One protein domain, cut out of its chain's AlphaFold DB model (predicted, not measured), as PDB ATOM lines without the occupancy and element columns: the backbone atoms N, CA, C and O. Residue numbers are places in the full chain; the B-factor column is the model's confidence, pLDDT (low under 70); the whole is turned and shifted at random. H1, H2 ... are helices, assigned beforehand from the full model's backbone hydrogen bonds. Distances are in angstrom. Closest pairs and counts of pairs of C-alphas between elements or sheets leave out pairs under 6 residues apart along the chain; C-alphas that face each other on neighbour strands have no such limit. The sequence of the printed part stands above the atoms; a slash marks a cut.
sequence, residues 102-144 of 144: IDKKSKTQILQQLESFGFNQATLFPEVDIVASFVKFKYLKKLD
ATOM      1  N   ILE A 102      89.665 179.253 145.839       85.06
ATOM      2  CA  ILE A 102      89.938 178.084 145.000       85.06
ATOM      3  C   ILE A 102      90.761 177.092 145.816       85.06
ATOM      4  O   ILE A 102      91.840 177.437 146.303       85.06
ATOM      5  N   ASP A 103      90.271 175.858 145.941       89.31
ATOM      6  CA  ASP A 103      91.030 174.790 146.588       89.31
ATOM      7  C   ASP A 103      92.311 174.455 145.806       89.31
ATOM      8  O   ASP A 103      92.346 174.451 144.571       89.31
ATOM      9  N   LYS A 104      93.381 174.121 146.536       92.62
ATOM     10  CA  LYS A 104      94.686 173.812 145.943       92.62
ATOM     11  C   LYS A 104      94.609 172.616 144.992       92.62
ATOM     12  O   LYS A 104      95.307 172.626 143.977       92.62
ATOM     13  N   LYS A 105      93.788 171.602 145.291       93.06
ATOM     14  CA  LYS A 105      93.681 170.386 144.465       93.06
ATOM     15  C   LYS A 105      93.040 170.690 143.110       93.06
ATOM     16  O   LYS A 105      93.467 170.141 142.098       93.06
ATOM     17  N   SER A 106      92.100 171.634 143.073       90.75
ATOM     18  CA  SER A 106      91.392 172.044 141.854       90.75
ATOM     19  C   SER A 106      92.248 172.875 140.893       90.75
ATOM     20  O   SER A 106      91.894 173.018 139.723       90.75
ATOM     21  N   LYS A 107      93.400 173.404 141.336       90.12
ATOM     22  CA  LYS A 107      94.262 174.279 140.522       90.12
ATOM     23  C   LYS A 107      94.663 173.646 139.188       90.12
ATOM     24  O   LYS A 107      94.592 174.306 138.157       90.12
ATOM     25  N   THR A 108      95.077 172.381 139.198       89.06
ATOM     26  CA  THR A 108      95.539 171.697 137.980       89.06
ATOM     27  C   THR A 108      94.401 171.513 136.979       89.06
ATOM     28  O   THR A 108      94.586 171.772 135.794       89.06
ATOM     29  N   GLN A 109      93.214 171.131 137.459       91.50
ATOM     30  CA  GLN A 109      92.028 170.956 136.617       91.50
ATOM     31  C   GLN A 109      91.581 172.284 136.001       91.50
ATOM     32  O   GLN A 109      91.323 172.347 134.804       91.50
ATOM     33  N   ILE A 110      91.561 173.361 136.792       90.50
ATOM     34  CA  ILE A 110      91.223 174.704 136.306       90.50
ATOM     35  C   ILE A 110      92.218 175.153 135.235       90.50
ATOM     36  O   ILE A 110      91.807 175.669 134.203       90.50
ATOM     37  N   LEU A 111      93.520 174.926 135.431       87.69
ATOM     38  CA  LEU A 111      94.528 175.273 134.424       87.69
ATOM     39  C   LEU A 111      94.337 174.491 133.117       87.69
ATOM     40  O   LEU A 111      94.469 175.076 132.047       87.69
ATOM     41  N   GLN A 112      93.977 173.208 133.189       87.94
ATOM     42  CA  GLN A 112      93.677 172.398 132.002       87.94
ATOM     43  C   GLN A 112      92.412 172.874 131.276       87.94
ATOM     44  O   GLN A 112      92.395 172.941 130.049       87.94
ATOM     45  N   GLN A 113      91.365 173.233 132.024       89.44
ATOM     46  CA  GLN A 113      90.143 173.813 131.461       89.44
ATOM     47  C   GLN A 113      90.429 175.169 130.807       89.44
ATOM     48  O   GLN A 113      90.012 175.421 129.685       89.44
ATOM     49  N   LEU A 114      91.191 176.042 131.464       87.19
ATOM     50  CA  LEU A 114      91.593 177.328 130.893       87.19
ATOM     51  C   LEU A 114      92.417 177.144 129.614       87.19
ATOM     52  O   LEU A 114      92.178 177.842 128.630       87.19
ATOM     53  N   GLU A 115      93.326 176.167 129.591       84.69
ATOM     54  CA  GLU A 115      94.095 175.845 128.392       84.69
ATOM     55  C   GLU A 115      93.194 175.382 127.235       84.69
ATOM     56  O   GLU A 115      93.432 175.794 126.096       84.69
ATOM     57  N   SER A 116      92.147 174.587 127.499       84.31
ATOM     58  CA  SER A 116      91.193 174.160 126.463       84.31
ATOM     59  C   SER A 116      90.339 175.313 125.928       84.31
ATOM     60  O   SER A 116      90.012 175.326 124.742       84.31
ATOM     61  N   PHE A 117      90.067 176.329 126.753       81.00
ATOM     62  CA  PHE A 117      89.463 177.598 126.325       81.00
ATOM     63  C   PHE A 117      90.442 178.542 125.606       81.00
ATOM     64  O   PHE A 117      90.058 179.642 125.209       81.00
ATOM     65  N   GLY A 118      91.701 178.138 125.417       76.38
ATOM     66  CA  GLY A 118      92.708 178.945 124.733       76.38
ATOM     67  C   GLY A 118      93.384 179.985 125.625       76.38
ATOM     68  O   GLY A 118      94.112 180.831 125.111       76.38
ATOM     69  N   PHE A 119      93.212 179.925 126.947       80.94
ATOM     70  CA  PHE A 119      93.989 180.718 127.900       80.94
ATOM     71  C   PHE A 119      95.272 179.963 128.257       80.94
ATOM     72  O   PHE A 119      95.301 179.130 129.160       80.94
ATOM     73  N   ASN A 120      96.350 180.236 127.528       78.81
ATOM     74  CA  ASN A 120      97.663 179.658 127.782       78.81
ATOM     75  C   ASN A 120      98.761 180.714 127.616       78.81
ATOM     76  O   ASN A 120      98.528 181.834 127.166       78.81
ATOM     77  N   GLN A 121      99.986 180.368 127.998       77.06
ATOM     78  CA  GLN A 121     101.092 181.322 127.991       77.06
ATOM     79  C   GLN A 121     101.380 181.881 126.584       77.06
ATOM     80  O   GLN A 121     101.720 183.052 126.451       77.06
ATOM     81  N   ALA A 122     101.175 181.088 125.530       75.56
ATOM     82  CA  ALA A 122     101.374 181.527 124.152       75.56
ATOM     83  C   ALA A 122     100.270 182.465 123.629       75.56
ATOM     84  O   ALA A 122     100.515 183.229 122.696       75.56
ATOM     85  N   THR A 123      99.066 182.422 124.207       74.25
ATOM     86  CA  THR A 123      97.983 183.355 123.859       74.25
ATOM     87  C   THR A 123      98.038 184.637 124.682       74.25
ATOM     88  O   THR A 123      97.707 185.701 124.167       74.25
ATOM     89  N   LEU A 124      98.521 184.580 125.927       75.69
ATOM     90  CA  LEU A 124      98.679 185.772 126.767       75.69
ATOM     91  C   LEU A 124      99.853 186.667 126.354       75.69
ATOM     92  O   LEU A 124      99.745 187.892 126.454       75.69
ATOM     93  N   PHE A 125     100.966 186.076 125.917       76.88
ATOM     94  CA  PHE A 125     102.204 186.803 125.648       76.88
ATOM     95  C   PHE A 125     102.494 186.871 124.145       76.88
ATOM     96  O   PHE A 125     102.573 185.834 123.479       76.88
ATOM     97  N   PRO A 126     102.639 188.077 123.563       69.44
ATOM     98  CA  PRO A 126     102.917 188.208 122.142       69.44
ATOM     99  C   PRO A 126     104.338 187.793 121.744       69.44
ATOM    100  O   PRO A 126     104.546 187.535 120.556       69.44
ATOM    101  N   GLU A 127     105.275 187.727 122.693       83.25
ATOM    102  CA  GLU A 127     106.702 187.489 122.482       83.25
ATOM    103  C   GLU A 127     106.998 186.066 121.966       83.25
ATOM    104  O   GLU A 127     106.576 185.064 122.550       83.25
ATOM    105  N   VAL A 128     107.760 185.970 120.869       81.56
ATOM    106  CA  VAL A 128     108.028 184.707 120.152       81.56
ATOM    107  C   VAL A 128     108.757 183.690 121.030       81.56
ATOM    108  O   VAL A 128     108.396 182.515 121.016       81.56
ATOM    109  N   ASP A 129     109.713 184.130 121.847       84.19
ATOM    110  CA  ASP A 129     110.507 183.247 122.712       84.19
ATOM    111  C   ASP A 129     109.639 182.525 123.753       84.19
ATOM    112  O   ASP A 129     109.846 181.344 124.059       84.19
ATOM    113  N   ILE A 130     108.614 183.218 124.262       82.50
ATOM    114  CA  ILE A 130     107.653 182.676 125.227       82.50
ATOM    115  C   ILE A 130     106.757 181.638 124.548       82.50
ATOM    116  O   ILE A 130     106.548 180.546 125.085       82.50
ATOM    117  N   VAL A 131     106.269 181.945 123.342       82.12
ATOM    118  CA  VAL A 131     105.458 181.024 122.534       82.12
ATOM    119  C   VAL A 131     106.251 179.764 122.183       82.12
ATOM    120  O   VAL A 131     105.757 178.654 122.378       82.12
ATOM    121  N   ALA A 132     107.492 179.915 121.717       84.94
ATOM    122  CA  ALA A 132     108.362 178.802 121.350       84.94
ATOM    123  C   ALA A 132     108.664 177.901 122.554       84.94
ATOM    124  O   ALA A 132     108.568 176.675 122.451       84.94
ATOM    125  N   SER A 133     108.952 178.503 123.713       85.44
ATOM    126  CA  SER A 133     109.154 177.770 124.965       85.44
ATOM    127  C   SER A 133     107.914 176.956 125.334       85.44
ATOM    128  O   SER A 133     108.020 175.760 125.598       85.44
ATOM    129  N   PHE A 134     106.723 177.561 125.279       84.31
ATOM    130  CA  PHE A 134     105.462 176.870 125.559       84.31
ATOM    131  C   PHE A 134     105.211 175.690 124.607       84.31
ATOM    132  O   PHE A 134     104.885 174.595 125.064       84.31
ATOM    133  N   VAL A 135     105.405 175.882 123.298       84.25
ATOM    134  CA  VAL A 135     105.259 174.819 122.288       84.25
ATOM    135  C   VAL A 135     106.230 173.675 122.578       84.25
ATOM    136  O   VAL A 135     105.811 172.519 122.652       84.25
ATOM    137  N   LYS A 136     107.504 173.989 122.831       86.44
ATOM    138  CA  LYS A 136     108.525 173.003 123.194       86.44
ATOM    139  C   LYS A 136     108.094 172.178 124.410       86.44
ATOM    140  O   LYS A 136     108.099 170.953 124.340       86.44
ATOM    141  N   PHE A 137     107.665 172.826 125.494       84.19
ATOM    142  CA  PHE A 137     107.201 172.123 126.695       84.19
ATOM    143  C   PHE A 137     105.957 171.268 126.443       84.19
ATOM    144  O   PHE A 137     105.874 170.159 126.966       84.19
ATOM    145  N   LYS A 138     105.004 171.755 125.642       81.75
ATOM    146  CA  LYS A 138     103.744 171.056 125.362       81.75
ATOM    147  C   LYS A 138     103.939 169.772 124.557       81.75
ATOM    148  O   LYS A 138     103.271 168.781 124.840       81.75
ATOM    149  N   TYR A 139     104.826 169.790 123.562       81.44
ATOM    150  CA  TYR A 139     105.045 168.637 122.686       81.44
ATOM    151  C   TYR A 139     106.130 167.682 123.195       81.44
ATOM    152  O   TYR A 139     105.995 166.484 122.978       81.44
ATOM    153  N   LEU A 140     107.138 168.158 123.938       77.69
ATOM    154  CA  LEU A 140     108.124 167.266 124.564       77.69
ATOM    155  C   LEU A 140     107.527 166.455 125.719       77.69
ATOM    156  O   LEU A 140     107.802 165.270 125.813       77.69
ATOM    157  N   LYS A 141     106.632 167.031 126.535       60.53
ATOM    158  CA  LYS A 141     105.933 166.281 127.600       60.53
ATOM    159  C   LYS A 141     104.996 165.176 127.104       60.53
ATOM    160  O   LYS A 141     104.509 164.409 127.921       60.53
ATOM    161  N   LYS A 142     104.650 165.166 125.814       57.44
ATOM    162  CA  LYS A 142     103.769 164.159 125.204       57.44
ATOM    163  C   LYS A 142     104.532 162.952 124.651       57.44
ATOM    164  O   LYS A 142     103.883 162.015 124.197       57.44
ATOM    165  N   LEU A 143     105.863 163.032 124.601       53.44
ATOM    166  CA  LEU A 143     106.745 161.993 124.064       53.44
ATOM    167  C   LEU A 143     107.313 161.064 125.152       53.44
ATOM    168  O   LEU A 143     107.867 160.029 124.794       53.44
ATOM    169  N   ASP A 144     107.127 161.417 126.428       41.41
ATOM    170  CA  ASP A 144     107.375 160.573 127.608       41.41
ATOM    171  C   ASP A 144     106.048 160.001 128.136       41.41
ATOM    172  O   ASP A 144     106.046 158.847 128.624       41.41
TER     173      ASP A 144
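What this domain is: This is residues 102 to 144 of the 144 residues of an uncharacterized protein of Chryseobacterium carnipullorum (UniProt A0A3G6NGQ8). Look for an open L of two helical arms: H3, the longest helix, makes one arm, H1 makes the other, and the short helix H2 lies near the corner between them, packed on residues 130 to 135 of H3. The two arms make no contact with each other, and residues 103 to 109 and 136 to 144 stick out at the far ends of the L. The printed part has 43 residues with three named helices, in the order H1, H2, H3 along the chain, and no named strand; the class is all helix. The whole is loose, with a radius of gyration of the C-alphas of 11.9 A, and the C-alphas span 33 by 28 by 16 A along their three main axes.

Where its parts are: Begin with H3, residues 128 to 140: find C-alpha 128 at (108.028, 184.707, 120.152), and from there the helix runs 18.0 A to C-alpha 140 at (108.124, 167.266, 124.564). Before it in the chain comes H2, residues 121 to 124, which measures 5.2 A from first to last C-alpha. Then go back to C-alpha 107 at (94.262, 174.279, 140.522), where H1, residues 107 to 116, begins; it measures 14.4 A from first to last C-alpha.

How they stand to each other: Start again at H3, which touches H2 with residues 130 to 135 alone. Look there for the closest C-alphas of the two, those of Ala 122 and Val 131, 4.4 A apart; the helix centres are 10.1 A apart. H1 touches no helix: it is apart from H3, and it is apart from H2 too, though H2 follows it in the chain. Along the backbone of H1 and H3, every O i to N i+4 pair is within hydrogen-bond range; H2, with 4 residues, is too short for such a pair, and its one O i to N i+3 pair is not within range.

The domain as a whole: Look for the two C-alphas farthest apart at Asp 103 and Val 128, 33.0 A from each other. The printed part has no cut and ends at residue 144, the chain's last residue. The links from H1 to H2 and from H2 to H3 are both tight, with 4 and 3 residues between the helices. Residues 103 to 109, of which 107 to 109 belong to H1, stand free, as do residues 124 to 129 and residues 136 to 144, of which 136 to 140 belong to H3. In the B-factor column you will find a mean pLDDT of the printed part of 80.8, with residue 126 and residues 141 to 144 under 70.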